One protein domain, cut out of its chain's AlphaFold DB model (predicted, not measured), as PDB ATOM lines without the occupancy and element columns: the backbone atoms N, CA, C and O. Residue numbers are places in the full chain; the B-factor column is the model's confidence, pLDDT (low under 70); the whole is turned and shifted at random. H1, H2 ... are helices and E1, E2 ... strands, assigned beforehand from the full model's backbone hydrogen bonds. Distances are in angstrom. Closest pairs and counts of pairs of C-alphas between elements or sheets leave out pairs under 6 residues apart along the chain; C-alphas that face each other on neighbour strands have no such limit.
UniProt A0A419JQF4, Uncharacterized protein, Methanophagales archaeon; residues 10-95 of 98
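This is residues 10 to 95 of the 98 residues of an uncharacterized protein of Methanophagales archaeon (UniProt A0A419JQF4). A small sheet of three short strands lies in the middle as a sandwich filling, with H4 running along one face and H3 along the other. Away from H4, H1 and H2 pack together as a pair that only grazes the sheet. The printed part has 86 residues, with four named helices and three named strands in the order E1 H1 H2 E2 H3 E3 H4; the sheet runs E1 E2 E3 and is mixed, and the class is mixed, helices and strands. The whole is compact, with a radius of gyration of the C-alphas of 12.5 A, and spans 37 by 25 by 20 A.

Begin at the inner strand E2, residues 52 to 56. On one side of it look for the edge strand E1, residues 10 to 13, antiparallel to E2, with N 12 and O 53 at 2.9 A, within hydrogen-bond range. On the other side find the edge strand E3, residues 77 to 79, parallel to E2, with N 56 and O 79 at 2.9 A. H4, residues 81 to 94, is on the sheet at a height of 9.9 A, over E1 and E2 and along the strands; its closest C-alphas to E2 are those of Thr 81 and Gly 55, 4.1 A apart. H3, residues 64 to 73, is on the opposite face at a height of 9.5 A, over E3 and only just over E2, with 3 C-alphas; the closest C-alphas of H3 and E3 are those of Ile 68 and Val 78, 6.6 A apart. E2, H3 and E3 form a strand-helix-strand unit, two parallel neighbour strands with a helix between, its crossover right-handed. With H4 and H3 on opposite faces, the sheet and helices form three layers. Next look at H2, residues 35 to 46, which touches H1, residues 21 to 24; their closest C-alphas are those of Val 41 and Leu 22, 6.3 A apart. H2 only just touches H3, with 3 pairs of C-alphas within 8 A, through its residues 35 to 39 alone; the closest are Leu 35 and Val 67, 7.1 A. In H2, H3 and H4 every O i to N i+4 pair is within hydrogen-bond range; H1 is too short for such a pair.

Find C-alpha 52 at (1.526, 19.149, -1.368); from there E2 runs 13.5 A. H2 runs 16.1 A and H3 14.0 A. H4 runs 20.1 A from C-alpha 81 at (-0.053, 25.572, 10.212) to C-alpha 94 at (7.396, 7.094, 7.545).

The two C-alphas farthest apart are those of Gly 30 and Arg 94, 38.6 A. The printed part has no cut and no long link. Look for low confidence at residues 28 to 31, which are under 70; the mean pLDDT of the printed part is 89.1.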
ATOM      1  N   ILE A  10       1.771  28.287   5.068       92.50
ATOM      2  CA  ILE A  10       2.822  27.391   4.603       92.50
ATOM      3  C   ILE A  10       2.309  26.475   3.494       92.50
ATOM      4  O   ILE A  10       1.191  25.968   3.545       92.50
ATOM      5  N   LEU A  11       3.160  26.251   2.496       94.50
ATOM      6  CA  LEU A  11       3.015  25.176   1.523       94.50
ATOM      7  C   LEU A  11       4.249  24.286   1.631       94.50
ATOM      8  O   LEU A  11       5.377  24.783   1.603       94.50
ATOM      9  N   ILE A  12       4.038  22.981   1.749       94.06
ATOM     10  CA  ILE A  12       5.099  21.980   1.879       94.06
ATOM     11  C   ILE A  12       4.934  20.989   0.735       94.06
ATOM     12  O   ILE A  12       3.851  20.451   0.540       94.06
ATOM     13  N   ALA A  13       5.999  20.749  -0.021       93.31
ATOM     14  CA  ALA A  13       6.025  19.786  -1.115       93.31
ATOM     15  C   ALA A  13       7.224  18.856  -0.924       93.31
ATOM     16  O   ALA A  13       8.320  19.327  -0.610       93.31
ATOM     17  N   PHE A  14       7.021  17.557  -1.127       89.69
ATOM     18  CA  PHE A  14       8.085  16.557  -1.089       89.69
ATOM     19  C   PHE A  14       8.500  16.232  -2.516       89.69
ATOM     20  O   PHE A  14       7.826  15.488  -3.221       89.69
ATOM     21  N   GLN A  15       9.591  16.862  -2.939       86.06
ATOM     22  CA  GLN A  15      10.030  16.852  -4.326       86.06
ATOM     23  C   GLN A  15      11.072  15.756  -4.555       86.06
ATOM     24  O   GLN A  15      12.046  15.664  -3.807       86.06
ATOM     25  N   ASP A  16      10.899  14.969  -5.613       82.81
ATOM     26  CA  ASP A  16      11.914  14.033  -6.117       82.81
ATOM     27  C   ASP A  16      12.942  14.728  -7.033       82.81
ATOM     28  O   ASP A  16      14.058  14.238  -7.222       82.81
ATOM     29  N   VAL A  17      12.596  15.915  -7.540       85.75
ATOM     30  CA  VAL A  17      13.459  16.802  -8.325       85.75
ATOM     31  C   VAL A  17      13.617  18.149  -7.622       85.75
ATOM     32  O   VAL A  17      12.644  18.800  -7.253       85.75
ATOM     33  N   TYR A  18      14.859  18.620  -7.484       82.88
ATOM     34  CA  TYR A  18      15.142  19.918  -6.872       82.88
ATOM     35  C   TYR A  18      14.512  21.077  -7.660       82.88
ATOM     36  O   TYR A  18      14.926  21.370  -8.784       82.88
ATOM     37  N   SER A  19      13.545  21.778  -7.055       87.19
ATOM     38  CA  SER A  19      12.895  22.937  -7.667       87.19
ATOM     39  C   SER A  19      12.559  24.040  -6.664       87.19
ATOM     40  O   SER A  19      11.856  23.851  -5.672       87.19
ATOM     41  N   HIS A  20      12.957  25.269  -6.993       87.50
ATOM     42  CA  HIS A  20      12.597  26.464  -6.223       87.50
ATOM     43  C   HIS A  20      11.183  26.983  -6.503       87.50
ATOM     44  O   HIS A  20      10.777  27.997  -5.931       87.50
ATOM     45  N   ARG A  21      10.433  26.349  -7.413       90.88
ATOM     46  CA  ARG A  21       9.212  26.946  -7.965       90.88
ATOM     47  C   ARG A  21       8.140  27.198  -6.905       90.88
ATOM     48  O   ARG A  21       7.516  28.255  -6.941       90.88
ATOM     49  N   LEU A  22       8.008  26.319  -5.906       92.75
ATOM     50  CA  LEU A  22       7.024  26.473  -4.825       92.75
ATOM     51  C   LEU A  22       7.187  27.793  -4.050       92.75
ATOM     52  O   LEU A  22       6.195  28.391  -3.647       92.75
ATOM     53  N   GLN A  23       8.411  28.322  -3.925       89.81
ATOM     54  CA  GLN A  23       8.672  29.607  -3.253       89.81
ATOM     55  C   GLN A  23       7.958  30.791  -3.926       89.81
ATOM     56  O   GLN A  23       7.842  31.866  -3.345       89.81
ATOM     57  N   LYS A  24       7.510  30.626  -5.177       90.38
ATOM     58  CA  LYS A  24       6.810  31.657  -5.946       90.38
ATOM     59  C   LYS A  24       5.289  31.587  -5.799       90.38
ATOM     60  O   LYS A  24       4.650  32.520  -6.284       90.38
ATOM     61  N   ALA A  25       4.742  30.545  -5.164       90.44
ATOM     62  CA  ALA A  25       3.302  30.327  -5.005       90.44
ATOM     63  C   ALA A  25       2.656  31.433  -4.164       90.44
ATOM     64  O   ALA A  25       1.694  32.071  -4.579       90.44
ATOM     65  N   LEU A  26       3.251  31.713  -3.004       86.56
ATOM     66  CA  LEU A  26       2.736  32.673  -2.033       86.56
ATOM     67  C   LEU A  26       3.378  34.038  -2.268       86.56
ATOM     68  O   LEU A  26       4.305  34.449  -1.576       86.56
ATOM     69  N   THR A  27       2.920  34.731  -3.309       78.88
ATOM     70  CA  THR A  27       3.279  36.139  -3.504       78.88
ATOM     71  C   THR A  27       2.195  37.005  -2.892       78.88
ATOM     72  O   THR A  27       1.097  37.097  -3.435       78.88
ATOM     73  N   LEU A  28       2.528  37.628  -1.766       68.81
ATOM     74  CA  LEU A  28       1.665  38.569  -1.066       68.81
ATOM     75  C   LEU A  28       1.890  39.971  -1.630       68.81
ATOM     76  O   LEU A  28       2.997  40.505  -1.560       68.81
ATOM     77  N   SER A  29       0.836  40.575  -2.171       69.62
ATOM     78  CA  SER A  29       0.808  42.003  -2.487       69.62
ATOM     79  C   SER A  29      -0.284  42.647  -1.646       69.62
ATOM     80  O   SER A  29      -1.462  42.443  -1.908       69.62
ATOM     81  N   GLY A  30       0.104  43.388  -0.605       66.19
ATOM     82  CA  GLY A  30      -0.856  44.053   0.284       66.19
ATOM     83  C   GLY A  30      -1.736  43.111   1.115       66.19
ATOM     84  O   GLY A  30      -2.813  43.525   1.507       66.19
ATOM     85  N   GLY A  31      -1.302  41.871   1.376       67.94
ATOM     86  CA  GLY A  31      -2.085  40.871   2.126       67.94
ATOM     87  C   GLY A  31      -2.936  39.940   1.254       67.94
ATOM     88  O   GLY A  31      -3.405  38.915   1.742       67.94
ATOM     89  N   VAL A  32      -3.053  40.236  -0.044       80.69
ATOM     90  CA  VAL A  32      -3.784  39.411  -1.013       80.69
ATOM     91  C   VAL A  32      -2.842  38.411  -1.680       80.69
ATOM     92  O   VAL A  32      -1.745  38.766  -2.132       80.69
ATOM     93  N   ILE A  33      -3.286  37.157  -1.761       87.69
ATOM     94  CA  ILE A  33      -2.617  36.095  -2.513       87.69
ATOM     95  C   ILE A  33      -3.108  36.127  -3.960       87.69
ATOM     96  O   ILE A  33      -4.304  36.110  -4.230       87.69
ATOM     97  N   ASN A  34      -2.176  36.148  -4.911       91.31
ATOM     98  CA  ASN A  34      -2.519  36.056  -6.327       91.31
ATOM     99  C   ASN A  34      -2.891  34.606  -6.699       91.31
ATOM    100  O   ASN A  34      -2.009  33.748  -6.790       91.31
ATOM    101  N   LEU A  35      -4.181  34.351  -6.930       91.75
ATOM    102  CA  LEU A  35      -4.715  33.010  -7.199       91.75
ATOM    103  C   LEU A  35      -4.286  32.427  -8.550       91.75
ATOM    104  O   LEU A  35      -3.994  31.238  -8.621       91.75
ATOM    105  N   GLU A  36      -4.181  33.244  -9.602       92.50
ATOM    106  CA  GLU A  36      -3.705  32.786 -10.920       92.50
ATOM    107  C   GLU A  36      -2.266  32.269 -10.830       92.50
ATOM    108  O   GLU A  36      -1.902  31.231 -11.382       92.50
ATOM    109  N   ARG A  37      -1.426  32.988 -10.083       91.69
ATOM    110  CA  ARG A  37      -0.040  32.600  -9.846       91.69
ATOM    111  C   ARG A  37       0.064  31.380  -8.940       91.69
ATOM    112  O   ARG A  37       0.929  30.540  -9.179       91.69
ATOM    113  N   LEU A  38      -0.775  31.305  -7.910       93.50
ATOM    114  CA  LEU A  38      -0.865  30.141  -7.036       93.50
ATOM    115  C   LEU A  38      -1.180  28.887  -7.863       93.50
ATOM    116  O   LEU A  38      -0.458  27.899  -7.763       93.50
ATOM    117  N   GLU A  39      -2.184  28.968  -8.735       94.75
ATOM    118  CA  GLU A  39      -2.581  27.895  -9.647       94.75
ATOM    119  C   GLU A  39      -1.474  27.493 -10.616       94.75
ATOM    120  O   GLU A  39      -1.158  26.304 -10.710       94.75
ATOM    121  N   ALA A  40      -0.851  28.460 -11.294       94.56
ATOM    122  CA  ALA A  40       0.240  28.180 -12.221       94.56
ATOM    123  C   ALA A  40       1.390  27.449 -11.511       94.56
ATOM    124  O   ALA A  40       1.811  26.377 -11.936       94.56
ATOM    125  N   VAL A  41       1.842  27.980 -10.369       94.12
ATOM    126  CA  VAL A  41       2.961  27.402  -9.613       94.12
ATOM    127  C   VAL A  41       2.629  26.016  -9.066       94.12
ATOM    128  O   VAL A  41       3.479  25.130  -9.132       94.12
ATOM    129  N   LEU A  42       1.436  25.816  -8.500       94.19
ATOM    130  CA  LEU A  42       1.052  24.519  -7.941       94.19
ATOM    131  C   LEU A  42       0.856  23.461  -9.027       94.19
ATOM    132  O   LEU A  42       1.247  22.316  -8.814       94.19
ATOM    133  N   SER A  43       0.324  23.846 -10.189       92.69
ATOM    134  CA  SER A  43       0.232  22.965 -11.358       92.69
ATOM    135  C   SER A  43       1.609  22.462 -11.786       92.69
ATOM    136  O   SER A  43       1.790  21.258 -11.939       92.69
ATOM    137  N   ASP A  44       2.602  23.352 -11.870       91.81
ATOM    138  CA  ASP A  44       3.971  22.957 -12.213       91.81
ATOM    139  C   ASP A  44       4.614  22.079 -11.126       91.81
ATOM    140  O   ASP A  44       5.290  21.099 -11.425       91.81
ATOM    141  N   VAL A  45       4.431  22.427  -9.843       92.19
ATOM    142  CA  VAL A  45       5.029  21.676  -8.723       92.19
ATOM    143  C   VAL A  45       4.474  20.260  -8.640       92.19
ATOM    144  O   VAL A  45       5.206  19.337  -8.287       92.19
ATOM    145  N   ARG A  46       3.202  20.070  -8.993       90.06
ATOM    146  CA  ARG A  46       2.558  18.757  -8.995       90.06
ATOM    147  C   ARG A  46       3.184  17.763  -9.962       90.06
ATOM    148  O   ARG A  46       3.089  16.568  -9.697       90.06
ATOM    149  N   GLU A  47       3.848  18.222 -11.020       89.56
ATOM    150  CA  GLU A  47       4.528  17.331 -11.967       89.56
ATOM    151  C   GLU A  47       5.648  16.505 -11.310       89.56
ATOM    152  O   GLU A  47       5.940  15.404 -11.768       89.56
ATOM    153  N   TYR A  48       6.245  17.009 -10.223       87.88
ATOM    154  CA  TYR A  48       7.371  16.388  -9.505       87.88
ATOM    155  C   TYR A  48       7.168  16.353  -7.975       87.88
ATOM    156  O   TYR A  48       8.091  16.137  -7.191       87.88
ATOM    157  N   SER A  49       5.949  16.624  -7.510       88.12
ATOM    158  CA  SER A  49       5.563  16.519  -6.103       88.12
ATOM    159  C   SER A  49       4.058  16.274  -6.015       88.12
ATOM    160  O   SER A  49       3.286  17.215  -5.805       88.12
ATOM    161  N   PRO A  50       3.612  15.014  -6.161       80.44
ATOM    162  CA  PRO A  50       2.188  14.684  -6.181       80.44
ATOM    163  C   PRO A  50       1.490  15.008  -4.855       80.44
ATOM    164  O   PRO A  50       0.277  15.206  -4.829       80.44
ATOM    165  N   TRP A  51       2.248  15.090  -3.757       87.69
ATOM    166  CA  TRP A  51       1.739  15.498  -2.458       87.69
ATOM    167  C   TRP A  51       2.252  16.887  -2.083       87.69
ATOM    168  O   TRP A  51       3.456  17.110  -1.936       87.69
ATOM    169  N   ILE A  52       1.310  17.814  -1.919       92.94
ATOM    170  CA  ILE A  52       1.526  19.149  -1.368       92.94
ATOM    171  C   ILE A  52       0.613  19.304  -0.144       92.94
ATOM    172  O   ILE A  52      -0.563  18.945  -0.199       92.94
ATOM    173  N   ILE A  53       1.154  19.821   0.956       94.69
ATOM    174  CA  ILE A  53       0.443  20.096   2.210       94.69
ATOM    175  C   ILE A  53       0.298  21.610   2.356       94.69
ATOM    176  O   ILE A  53       1.282  22.338   2.205       94.69
ATOM    177  N   GLY A  54      -0.911  22.078   2.668       94.81
ATOM    178  CA  GLY A  54      -1.197  23.480   2.955       94.81
ATOM    179  C   GLY A  54      -1.501  23.713   4.431       94.81
ATOM    180  O   GLY A  54      -2.234  22.951   5.059       94.81
ATOM    181  N   GLY A  55      -0.961  24.795   4.985       94.12
ATOM    182  CA  GLY A  55      -1.283  25.266   6.326       94.12
ATOM    183  C   GLY A  55      -1.631  26.747   6.314       94.12
ATOM    184  O   GLY A  55      -0.876  27.531   5.747       94.12
ATOM    185  N   VAL A  56      -2.735  27.128   6.955       91.19
ATOM    186  CA  VAL A  56      -3.159  28.525   7.125       91.19
ATOM    187  C   VAL A  56      -3.545  28.770   8.584       91.19
ATOM    188  O   VAL A  56      -4.233  27.957   9.205       91.19
ATOM    189  N   MET A  57      -3.076  29.878   9.157       89.31
ATOM    190  CA  MET A  57      -3.551  30.375  10.445       89.31
ATOM    191  C   MET A  57      -4.834  31.195  10.226       89.31
ATOM    192  O   MET A  57      -4.829  32.090   9.387       89.31
ATOM    193  N   PRO A  58      -5.933  30.928  10.953       84.88
ATOM    194  CA  PRO A  58      -7.191  31.638  10.723       84.88
ATOM    195  C   PRO A  58      -7.073  33.156  10.917       84.88
ATOM    196  O   PRO A  58      -6.524  33.616  11.919       84.88
ATOM    197  N   GLY A  59      -7.655  33.925   9.998       84.25
ATOM    198  CA  GLY A  59      -7.772  35.381  10.075       84.25
ATOM    199  C   GLY A  59      -6.532  36.164   9.635       84.25
ATOM    200  O   GLY A  59      -6.480  37.371   9.872       84.25
ATOM    201  N   VAL A  60      -5.540  35.513   9.016       82.75
ATOM    202  CA  VAL A  60      -4.283  36.162   8.583       82.75
ATOM    203  C   VAL A  60      -4.255  36.524   7.095       82.75
ATOM    204  O   VAL A  60      -3.429  37.338   6.683       82.75
ATOM    205  N   ILE A  61      -5.145  35.936   6.287       83.19
ATOM    206  CA  ILE A  61      -5.199  36.128   4.833       83.19
ATOM    207  C   ILE A  61      -6.481  36.869   4.462       83.19
ATOM    208  O   ILE A  61      -7.581  36.491   4.866       83.19
ATOM    209  N   GLU A  62      -6.353  37.909   3.644       84.81
ATOM    210  CA  GLU A  62      -7.514  38.543   3.025       84.81
ATOM    211  C   GLU A  62      -8.091  37.626   1.938       84.81
ATOM    212  O   GLU A  62      -7.358  37.143   1.075       84.81
ATOM    213  N   GLY A  63      -9.400  37.366   1.988       87.00
ATOM    214  CA  GLY A  63     -10.031  36.389   1.093       87.00
ATOM    215  C   GLY A  63      -9.685  34.936   1.441       87.00
ATOM    216  O   GLY A  63      -9.623  34.097   0.549       87.00
ATOM    217  N   GLU A  64      -9.450  34.631   2.724       89.19
ATOM    218  CA  GLU A  64      -9.085  33.291   3.215       89.19
ATOM    219  C   GLU A  64      -9.948  32.164   2.624       89.19
ATOM    220  O   GLU A  64      -9.396  31.187   2.127       89.19
ATOM    221  N   GLU A  65     -11.277  32.311   2.608       91.38
ATOM    222  CA  GLU A  65     -12.184  31.300   2.041       91.38
ATOM    223  C   GLU A  65     -11.907  31.025   0.555       91.38
ATOM    224  O   GLU A  65     -11.924  29.873   0.126       91.38
ATOM    225  N   GLU A  66     -11.603  32.064  -0.227       92.69
ATOM    226  CA  GLU A  66     -11.292  31.945  -1.654       92.69
ATOM    227  C   GLU A  66      -9.943  31.249  -1.869       92.69
ATOM    228  O   GLU A  66      -9.813  30.369  -2.720       92.69
ATOM    229  N   VAL A  67      -8.945  31.590  -1.049       90.88
ATOM    230  CA  VAL A  67      -7.625  30.949  -1.074       90.88
ATOM    231  C   VAL A  67      -7.727  29.475  -0.687       90.88
ATOM    232  O   VAL A  67      -7.138  28.633  -1.364       90.88
ATOM    233  N   ILE A  68      -8.474  29.150   0.372       92.69
ATOM    234  CA  ILE A  68      -8.691  27.767   0.812       92.69
ATOM    235  C   ILE A  68      -9.405  26.981  -0.285       92.69
ATOM    236  O   ILE A  68      -8.904  25.935  -0.690       92.69
ATOM    237  N   ALA A  69     -10.504  27.510  -0.827       94.19
ATOM    238  CA  ALA A  69     -11.237  26.864  -1.912       94.19
ATOM    239  C   ALA A  69     -10.340  26.616  -3.135       94.19
ATOM    240  O   ALA A  69     -10.392  25.541  -3.732       94.19
ATOM    241  N   LYS A  70      -9.468  27.573  -3.478       94.00
ATOM    242  CA  LYS A  70      -8.519  27.419  -4.585       94.00
ATOM    243  C   LYS A  70      -7.465  26.348  -4.309       94.00
ATOM    244  O   LYS A  70      -7.144  25.563  -5.195       94.00
ATOM    245  N   LEU A  71      -6.921  26.294  -3.096       93.38
ATOM    246  CA  LEU A  71      -5.979  25.247  -2.690       93.38
ATOM    247  C   LEU A  71      -6.632  23.861  -2.745       93.38
ATOM    248  O   LEU A  71      -6.033  22.935  -3.289       93.38
ATOM    249  N   GLU A  72      -7.867  23.731  -2.263       93.25
ATOM    250  CA  GLU A  72      -8.630  22.480  -2.302       93.25
ATOM    251  C   GLU A  72      -8.990  22.051  -3.732       93.25
ATOM    252  O   GLU A  72      -8.847  20.873  -4.064       93.25
ATOM    253  N   GLU A  73      -9.380  22.987  -4.608       94.00
ATOM    254  CA  GLU A  73      -9.572  22.749  -6.050       94.00
ATOM    255  C   GLU A  73      -8.291  22.179  -6.679       94.00
ATOM    256  O   GLU A  73      -8.312  21.197  -7.425       94.00
ATOM    257  N   LEU A  74      -7.147  22.747  -6.299       91.94
ATOM    258  CA  LEU A  74      -5.816  22.295  -6.689       91.94
ATOM    259  C   LEU A  74      -5.337  21.101  -5.856       91.94
ATOM    260  O   LEU A  74      -4.140  20.829  -5.831       91.94
ATOM    261  N   GLY A  75      -6.247  20.392  -5.178       90.12
ATOM    262  CA  GLY A  75      -6.040  19.201  -4.352       90.12
ATOM    263  C   GLY A  75      -4.909  19.313  -3.332       90.12
ATOM    264  O   GLY A  75      -4.193  18.337  -3.104       90.12
ATOM    265  N   VAL A  76      -4.732  20.499  -2.758       92.75
ATOM    266  CA  VAL A  76      -3.924  20.756  -1.569       92.75
ATOM    267  C   VAL A  76      -4.881  20.816  -0.384       92.75
ATOM    268  O   VAL A  76      -5.678  21.741  -0.270       92.75
ATOM    269  N   GLY A  77      -4.807  19.827   0.508       87.50
ATOM    270  CA  GLY A  77      -5.567  19.874   1.756       87.50
ATOM    271  C   GLY A  77      -5.045  20.999   2.647       87.50
ATOM    272  O   GLY A  77      -3.835  21.081   2.878       87.50
ATOM    273  N   VAL A  78      -5.945  21.852   3.142       91.00
ATOM    274  CA  VAL A  78      -5.591  22.965   4.029       91.00
ATOM    275  C   VAL A  78      -5.904  22.606   5.477       91.00
ATOM    276  O   VAL A  78      -6.999  22.153   5.804       91.00
ATOM    277  N   LYS A  79      -4.920  22.803   6.354       94.19
ATOM    278  CA  LYS A  79      -5.020  22.584   7.803       94.19
ATOM    279  C   LYS A  79      -4.531  23.811   8.562       94.19
ATOM    280  O   LYS A  79      -4.076  24.783   7.957       94.19
ATOM    281  N   ARG A  80      -4.545  23.760   9.896       92.25
ATOM    282  CA  ARG A  80      -3.767  24.732  10.674       92.25
ATOM    283  C   ARG A  80      -2.277  24.525  10.421       92.25
ATOM    284  O   ARG A  80      -1.823  23.416  10.151       92.25
ATOM    285  N   THR A  81      -1.493  25.589  10.526       92.06
ATOM    286  CA  THR A  81      -0.053  25.572  10.212       92.06
ATOM    287  C   THR A  81       0.728  24.569  11.069       92.06
ATOM    288  O   THR A  81       1.577  23.848  10.548       92.06
ATOM    289  N   ASN A  82       0.383  24.422  12.351       91.25
ATOM    290  CA  ASN A  82       0.950  23.399  13.235       91.25
ATOM    291  C   ASN A  82       0.581  21.960  12.815       91.25
ATOM    292  O   ASN A  82       1.413  21.057  12.902       91.25
ATOM    293  N   GLU A  83      -0.648  21.735  12.354       93.94
ATOM    294  CA  GLU A  83      -1.114  20.431  11.872       93.94
ATOM    295  C   GLU A  83      -0.439  20.060  10.547       93.94
ATOM    296  O   GLU A  83       0.017  18.930  10.392       93.94
ATOM    297  N   ALA A  84      -0.301  21.023   9.632       95.00
ATOM    298  CA  ALA A  84       0.414  20.858   8.367       95.00
ATOM    299  C   ALA A  84       1.887  20.473   8.590       95.00
ATOM    300  O   ALA A  84       2.401  19.546   7.963       95.00
ATOM    301  N   LEU A  85       2.564  21.145   9.528       92.62
ATOM    302  CA  LEU A  85       3.933  20.808   9.928       92.62
ATOM    303  C   LEU A  85       4.023  19.417  10.567       92.62
ATOM    304  O   LEU A  85       4.948  18.666  10.268       92.62
ATOM    305  N   THR A  86       3.064  19.065  11.426       93.75
ATOM    306  CA  THR A  86       3.019  17.746  12.076       93.75
ATOM    307  C   THR A  86       2.885  16.639  11.035       93.75
ATOM    308  O   THR A  86       3.664  15.691  11.045       93.75
ATOM    309  N   GLU A  87       1.968  16.791  10.079       93.88
ATOM    310  CA  GLU A  87       1.799  15.854   8.967       93.88
ATOM    311  C   GLU A  87       3.061  15.729   8.113       93.88
ATOM    312  O   GLU A  87       3.440  14.620   7.739       93.88
ATOM    313  N   ALA A  88       3.742  16.842   7.836       92.44
ATOM    314  CA  ALA A  88       4.992  16.821   7.088       92.44
ATOM    315  C   ALA A  88       6.097  16.041   7.822       92.44
ATOM    316  O   ALA A  88       6.793  15.230   7.210       92.44
ATOM    317  N   VAL A  89       6.244  16.245   9.134       92.19
ATOM    318  CA  VAL A  89       7.207  15.503   9.964       92.19
ATOM    319  C   VAL A  89       6.842  14.021  10.036       92.19
ATOM    320  O   VAL A  89       7.716  13.169   9.885       92.19
ATOM    321  N   GLU A  90       5.563  13.693  10.218       92.56
ATOM    322  CA  GLU A  90       5.098  12.306  10.204       92.56
ATOM    323  C   GLU A  90       5.345  11.630   8.857       92.56
ATOM    324  O   GLU A  90       5.746  10.467   8.826       92.56
ATOM    325  N   TYR A  91       5.120  12.336   7.747       89.69
ATOM    326  CA  TYR A  91       5.429  11.819   6.422       89.69
ATOM    327  C   TYR A  91       6.908  11.465   6.310       89.69
ATOM    328  O   TYR A  91       7.229  10.329   5.966       89.69
ATOM    329  N   LEU A  92       7.796  12.398   6.668       88.44
ATOM    330  CA  LEU A  92       9.240  12.169   6.650       88.44
ATOM    331  C   LEU A  92       9.655  11.009   7.559       88.44
ATOM    332  O   LEU A  92      10.510  10.233   7.168       88.44
ATOM    333  N   GLY A  93       9.036  10.849   8.731       88.31
ATOM    334  CA  GLY A  93       9.324   9.730   9.634       88.31
ATOM    335  C   GLY A  93       8.846   8.364   9.124       88.31
ATOM    336  O   GLY A  93       9.361   7.339   9.562       88.31
ATOM    337  N   ARG A  94       7.863   8.329   8.212       87.38
ATOM    338  CA  ARG A  94       7.396   7.094   7.545       87.38
ATOM    339  C   ARG A  94       8.235   6.740   6.323       87.38
ATOM    340  O   ARG A  94       8.298   5.570   5.949       87.38
ATOM    341  N   GLN A  95       8.838   7.737   5.683       78.12
ATOM    342  CA  GLN A  95       9.868   7.503   4.684       78.12
ATOM    343  C   GLN A  95      11.108   7.031   5.457       78.12
ATOM    344  O   GLN A  95      11.685   7.802   6.213       78.12
TER     345      GLN A  95